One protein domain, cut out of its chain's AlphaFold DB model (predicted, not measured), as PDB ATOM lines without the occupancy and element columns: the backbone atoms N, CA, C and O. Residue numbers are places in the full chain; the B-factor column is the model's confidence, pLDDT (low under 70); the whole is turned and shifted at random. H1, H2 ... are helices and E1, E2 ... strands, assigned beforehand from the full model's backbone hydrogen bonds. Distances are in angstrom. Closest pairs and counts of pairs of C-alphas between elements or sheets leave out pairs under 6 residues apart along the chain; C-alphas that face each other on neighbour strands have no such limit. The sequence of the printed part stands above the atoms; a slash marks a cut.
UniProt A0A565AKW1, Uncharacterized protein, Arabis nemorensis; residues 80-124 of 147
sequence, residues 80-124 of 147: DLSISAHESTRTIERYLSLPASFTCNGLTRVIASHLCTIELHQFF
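This is residues 80 to 124 of the 147 residues of an uncharacterized protein of Arabis nemorensis (UniProt A0A565AKW1). A long two-stranded hairpin, E1 and E2, has one long helix, H1, folded back over one of its faces; the other face is bare. H1 crosses the hairpin slantwise with its residues 107 to 118 over it, and two free ends stick out, residues 86 to 91 at the hairpin's turn and residues 119 to 124 at the end of H1. The printed part has 45 residues, with two named strands and one named helix in the order E1, E2, H1; the sheet, E1 - E2, is antiparallel and the class is mixed, helices and strands. The whole is loose, with a radius of gyration of the C-alphas of 11.7 A, and its spans of 35 by 17 by 13 A make it only just a rod.

Strands E1, residues 80 to 87, and E2, residues 90 to 99, form a hairpin, antiparallel at 157 degrees between their directions. N 83 and O 94 are 2.8 A apart and N 92 and O 85 2.9 A, both within hydrogen-bond range. H1, residues 104 to 124, and E2 are near each other, with 9 pairs of C-alphas within 10 A. The closest C-alphas of E1 and H1, those of Ala 85 and Leu 115, are 8.0 A apart. In H1, 14 of 17 O i to N i+4 pairs are within hydrogen-bond range.

E1 begins at C-alpha 80 (179.420, 151.571, 255.454) and is 22.5 A long. E2 is 28.8 A long and ends at C-alpha 99 (177.519, 148.902, 263.638). H1 is 30.9 A long and ends at C-alpha 124 (202.690, 166.876, 263.557).

The two C-alphas farthest apart, those of Thr 89 and Ser 101, are 35.4 A apart. The printed part has no cut, and both links are tight. The mean pLDDT of the printed part is 71.0; residues 84 to 90 and 116 to 124 are under 70.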
ATOM      1  N   ASP A  80     178.230 150.958 256.022       78.75
ATOM      2  CA  ASP A  80     179.420 151.571 255.454       78.75
ATOM      3  C   ASP A  80     179.169 153.060 255.250       78.75
ATOM      4  O   ASP A  80     178.200 153.475 254.610       78.75
ATOM      5  N   LEU A  81     180.042 153.871 255.834       77.44
ATOM      6  CA  LEU A  81     179.995 155.319 255.747       77.44
ATOM      7  C   LEU A  81     181.249 155.816 255.046       77.44
ATOM      8  O   LEU A  81     182.370 155.546 255.481       77.44
ATOM      9  N   SER A  82     181.043 156.565 253.966       78.44
ATOM     10  CA  SER A  82     182.087 157.340 253.311       78.44
ATOM     11  C   SER A  82     182.075 158.766 253.855       78.44
ATOM     12  O   SER A  82     181.053 159.453 253.851       78.44
ATOM     13  N   ILE A  83     183.225 159.214 254.347       75.06
ATOM     14  CA  ILE A  83     183.451 160.588 254.788       75.06
ATOM     15  C   ILE A  83     184.442 161.205 253.812       75.06
ATOM     16  O   ILE A  83     185.574 160.733 253.705       75.06
ATOM     17  N   SER A  84     184.025 162.262 253.121       69.12
ATOM     18  CA  SER A  84     184.916 163.098 252.323       69.12
ATOM     19  C   SER A  84     185.140 164.431 253.034       69.12
ATOM     20  O   SER A  84     184.198 165.124 253.418       69.12
ATOM     21  N   ALA A  85     186.405 164.780 253.239       67.75
ATOM     22  CA  ALA A  85     186.814 166.092 253.720       67.75
ATOM     23  C   ALA A  85     187.571 166.805 252.597       67.75
ATOM     24  O   ALA A  85     188.518 166.250 252.037       67.75
ATOM     25  N   HIS A  86     187.139 168.020 252.253       63.62
ATOM     26  CA  HIS A  86     187.806 168.851 251.257       63.62
ATOM     27  C   HIS A  86     188.732 169.839 251.963       63.62
ATOM     28  O   HIS A  86     188.283 170.820 252.555       63.62
ATOM     29  N   GLU A  87     190.029 169.575 251.896       61.41
ATOM     30  CA  GLU A  87     191.061 170.542 252.241       61.41
ATOM     31  C   GLU A  87     191.412 171.354 250.992       61.41
ATOM     32  O   GLU A  87     191.271 170.868 249.871       61.41
ATOM     33  N   SER A  88     191.863 172.599 251.159       60.84
ATOM     34  CA  SER A  88     192.028 173.582 250.071       60.84
ATOM     35  C   SER A  88     192.868 173.115 248.866       60.84
ATOM     36  O   SER A  88     192.828 173.756 247.818       60.84
ATOM     37  N   THR A  89     193.622 172.024 249.002       54.88
ATOM     38  CA  THR A  89     194.463 171.423 247.958       54.88
ATOM     39  C   THR A  89     194.301 169.907 247.815       54.88
ATOM     40  O   THR A  89     194.951 169.318 246.951       54.88
ATOM     41  N   ARG A  90     193.452 169.246 248.614       64.88
ATOM     42  CA  ARG A  90     193.244 167.791 248.534       64.88
ATOM     43  C   ARG A  90     191.905 167.339 249.105       64.88
ATOM     44  O   ARG A  90     191.441 167.845 250.121       64.88
ATOM     45  N   THR A  91     191.342 166.300 248.499       73.25
ATOM     46  CA  THR A  91     190.192 165.575 249.047       73.25
ATOM     47  C   THR A  91     190.691 164.352 249.807       73.25
ATOM     48  O   THR A  91     191.455 163.555 249.266       73.25
ATOM     49  N   ILE A  92     190.265 164.201 251.058       71.31
ATOM     50  CA  ILE A  92     190.555 163.027 251.883       71.31
ATOM     51  C   ILE A  92     189.273 162.207 251.982       71.31
ATOM     52  O   ILE A  92     188.302 162.647 252.597       71.31
ATOM     53  N   GLU A  93     189.282 161.015 251.390       76.56
ATOM     54  CA  GLU A  93     188.196 160.040 251.507       76.56
ATOM     55  C   GLU A  93     188.549 158.990 252.566       76.56
ATOM     56  O   GLU A  93     189.633 158.399 252.551       76.56
ATOM     57  N   ARG A  94     187.644 158.771 253.523       71.19
ATOM     58  CA  ARG A  94     187.765 157.763 254.585       71.19
ATOM     59  C   ARG A  94     186.519 156.887 254.576       71.19
ATOM     60  O   ARG A  94     185.401 157.399 254.534       71.19
ATOM     61  N   TYR A  95     186.720 155.580 254.682       81.38
ATOM     62  CA  TYR A  95     185.645 154.599 254.796       81.38
ATOM     63  C   TYR A  95     185.622 154.040 256.217       81.38
ATOM     64  O   TYR A  95     186.652 153.610 256.736       81.38
ATOM     65  N   LEU A  96     184.454 154.070 256.851       77.81
ATOM     66  CA  LEU A  96     184.225 153.539 258.192       77.81
ATOM     67  C   LEU A  96     183.062 152.555 258.141       77.81
ATOM     68  O   LEU A  96     181.945 152.932 257.792       77.81
ATOM     69  N   SER A  97     183.313 151.316 258.550       80.56
ATOM     70  CA  SER A  97     182.257 150.331 258.779       80.56
ATOM     71  C   SER A  97     181.834 150.409 260.241       80.56
ATOM     72  O   SER A  97     182.591 150.041 261.143       80.56
ATOM     73  N   LEU A  98     180.635 150.936 260.486       78.38
ATOM     74  CA  LEU A  98     180.095 151.119 261.832       78.38
ATOM     75  C   LEU A  98     178.911 150.172 262.066       78.38
ATOM     76  O   LEU A  98     178.131 149.933 261.148       78.38
ATOM     77  N   PRO A  99     178.732 149.629 263.282       78.25
ATOM     78  CA  PRO A  99     177.519 148.902 263.638       78.25
ATOM     79  C   PRO A  99     176.260 149.736 263.354       78.25
ATOM     80  O   PRO A  99     176.154 150.885 263.777       78.25
ATOM     81  N   ALA A 100     175.255 149.148 262.710       72.75
ATOM     82  CA  ALA A 100     173.979 149.809 262.423       72.75
ATOM     83  C   ALA A 100     173.185 150.164 263.698       72.75
ATOM     84  O   ALA A 100     172.198 150.890 263.644       72.75
ATOM     85  N   SER A 101     173.614 149.663 264.862       77.31
ATOM     86  CA  SER A 101     173.038 149.979 266.171       77.31
ATOM     87  C   SER A 101     173.496 151.326 266.744       77.31
ATOM     88  O   SER A 101     173.118 151.667 267.866       77.31
ATOM     89  N   PHE A 102     174.349 152.077 266.041       78.06
ATOM     90  CA  PHE A 102     174.782 153.390 266.506       78.06
ATOM     91  C   PHE A 102     173.609 154.376 266.539       78.06
ATOM     92  O   PHE A 102     172.883 154.561 265.565       78.06
ATOM     93  N   THR A 103     173.449 155.063 267.669       83.94
ATOM     94  CA  THR A 103     172.543 156.213 267.750       83.94
ATOM     95  C   THR A 103     173.124 157.383 266.956       83.94
ATOM     96  O   THR A 103     174.343 157.480 266.799       83.94
ATOM     97  N   CYS A 104     172.273 158.315 266.513       78.56
ATOM     98  CA  CYS A 104     172.713 159.546 265.840       78.56
ATOM     99  C   CYS A 104     173.819 160.266 266.639       78.56
ATOM    100  O   CYS A 104     174.876 160.576 266.101       78.56
ATOM    101  N   ASN A 105     173.646 160.386 267.962       79.50
ATOM    102  CA  ASN A 105     174.643 160.981 268.860       79.50
ATOM    103  C   ASN A 105     175.981 160.220 268.875       79.50
ATOM    104  O   ASN A 105     177.047 160.831 268.962       79.50
ATOM    105  N   GLY A 106     175.940 158.885 268.815       81.44
ATOM    106  CA  GLY A 106     177.140 158.054 268.726       81.44
ATOM    107  C   GLY A 106     177.864 158.244 267.393       81.44
ATOM    108  O   GLY A 106     179.079 158.424 267.379       81.44
ATOM    109  N   LEU A 107     177.112 158.278 266.291       82.94
ATOM    110  CA  LEU A 107     177.624 158.542 264.945       82.94
ATOM    111  C   LEU A 107     178.304 159.909 264.851       82.94
ATOM    112  O   LEU A 107     179.446 159.992 264.405       82.94
ATOM    113  N   THR A 108     177.656 160.964 265.347       82.19
ATOM    114  CA  THR A 108     178.229 162.315 265.375       82.19
ATOM    115  C   THR A 108     179.551 162.348 266.134       82.19
ATOM    116  O   THR A 108     180.506 162.958 265.661       82.19
ATOM    117  N   ARG A 109     179.647 161.658 267.280       82.25
ATOM    118  CA  ARG A 109     180.888 161.599 268.066       82.25
ATOM    119  C   ARG A 109     182.012 160.894 267.310       82.25
ATOM    120  O   ARG A 109     183.139 161.378 267.336       82.25
ATOM    121  N   VAL A 110     181.715 159.779 266.643       81.25
ATOM    122  CA  VAL A 110     182.710 159.030 265.860       81.25
ATOM    123  C   VAL A 110     183.202 159.860 264.676       81.25
ATOM    124  O   VAL A 110     184.409 159.990 264.493       81.25
ATOM    125  N   ILE A 111     182.291 160.481 263.923       81.12
ATOM    126  CA  ILE A 111     182.635 161.348 262.789       81.12
ATOM    127  C   ILE A 111     183.467 162.546 263.266       81.12
ATOM    128  O   ILE A 111     184.530 162.809 262.709       81.12
ATOM    129  N   ALA A 112     183.037 163.234 264.329       77.88
ATOM    130  CA  ALA A 112     183.755 164.379 264.887       77.88
ATOM    131  C   ALA A 112     185.151 163.996 265.397       77.88
ATOM    132  O   ALA A 112     186.119 164.695 265.110       77.88
ATOM    133  N   SER A 113     185.275 162.862 266.094       78.00
ATOM    134  CA  SER A 113     186.575 162.331 266.509       78.00
ATOM    135  C   SER A 113     187.468 162.065 265.303       78.00
ATOM    136  O   SER A 113     188.644 162.410 265.335       78.00
ATOM    137  N   HIS A 114     186.916 161.478 264.238       73.00
ATOM    138  CA  HIS A 114     187.680 161.117 263.053       73.00
ATOM    139  C   HIS A 114     188.171 162.347 262.284       73.00
ATOM    140  O   HIS A 114     189.336 162.384 261.887       73.00
ATOM    141  N   LEU A 115     187.318 163.366 262.138       72.69
ATOM    142  CA  LEU A 115     187.668 164.654 261.535       72.69
ATOM    143  C   LEU A 115     188.676 165.436 262.393       72.69
ATOM    144  O   LEU A 115     189.629 165.980 261.850       72.69
ATOM    145  N   CYS A 116     188.545 165.423 263.723       68.44
ATOM    146  CA  CYS A 116     189.500 166.078 264.625       68.44
ATOM    147  C   CYS A 116     190.909 165.466 264.524       68.44
ATOM    148  O   CYS A 116     191.906 166.186 264.495       68.44
ATOM    149  N   THR A 117     191.016 164.142 264.354       59.97
ATOM    150  CA  THR A 117     192.311 163.508 264.048       59.97
ATOM    151  C   THR A 117     192.914 163.941 262.711       59.97
ATOM    152  O   THR A 117     194.130 163.857 262.572       59.97
ATOM    153  N   ILE A 118     192.124 164.384 261.725       58.50
ATOM    154  CA  ILE A 118     192.664 164.888 260.445       58.50
ATOM    155  C   ILE A 118     193.410 166.204 260.672       58.50
ATOM    156  O   ILE A 118     194.495 166.383 260.124       58.50
ATOM    157  N   GLU A 119     192.862 167.084 261.508       56.00
ATOM    158  CA  GLU A 119     193.475 168.372 261.841       56.00
ATOM    159  C   GLU A 119     194.761 168.182 262.664       56.00
ATOM    160  O   GLU A 119     195.795 168.774 262.364       56.00
ATOM    161  N   LEU A 120     194.744 167.271 263.643       53.12
ATOM    162  CA  LEU A 120     195.895 167.012 264.517       53.12
ATOM    163  C   LEU A 120     197.041 166.253 263.833       53.12
ATOM    164  O   LEU A 120     198.205 166.555 264.098       53.12
ATOM    165  N   HIS A 121     196.759 165.302 262.935       49.12
ATOM    166  CA  HIS A 121     197.833 164.561 262.259       49.12
ATOM    167  C   HIS A 121     198.625 165.417 261.267       49.12
ATOM    168  O   HIS A 121     199.795 165.128 261.033       49.12
ATOM    169  N   GLN A 122     198.028 166.469 260.702       51.19
ATOM    170  CA  GLN A 122     198.727 167.334 259.748       51.19
ATOM    171  C   GLN A 122     199.672 168.338 260.393       51.19
ATOM    172  O   GLN A 122     200.683 168.680 259.786       51.19
ATOM    173  N   PHE A 123     199.391 168.767 261.622       48.16
ATOM    174  CA  PHE A 123     200.303 169.651 262.347       48.16
ATOM    175  C   PHE A 123     201.584 168.945 262.806       48.16
ATOM    176  O   PHE A 123     202.604 169.605 262.971       48.16
ATOM    177  N   PHE A 124     201.561 167.617 262.977       47.69
ATOM    178  CA  PHE A 124     202.690 166.876 263.557       47.69
ATOM    179  C   PHE A 124     203.484 165.999 262.579       47.69
ATOM    180  O   PHE A 124     204.551 165.519 262.951       47.69
TER     181      PHE A 124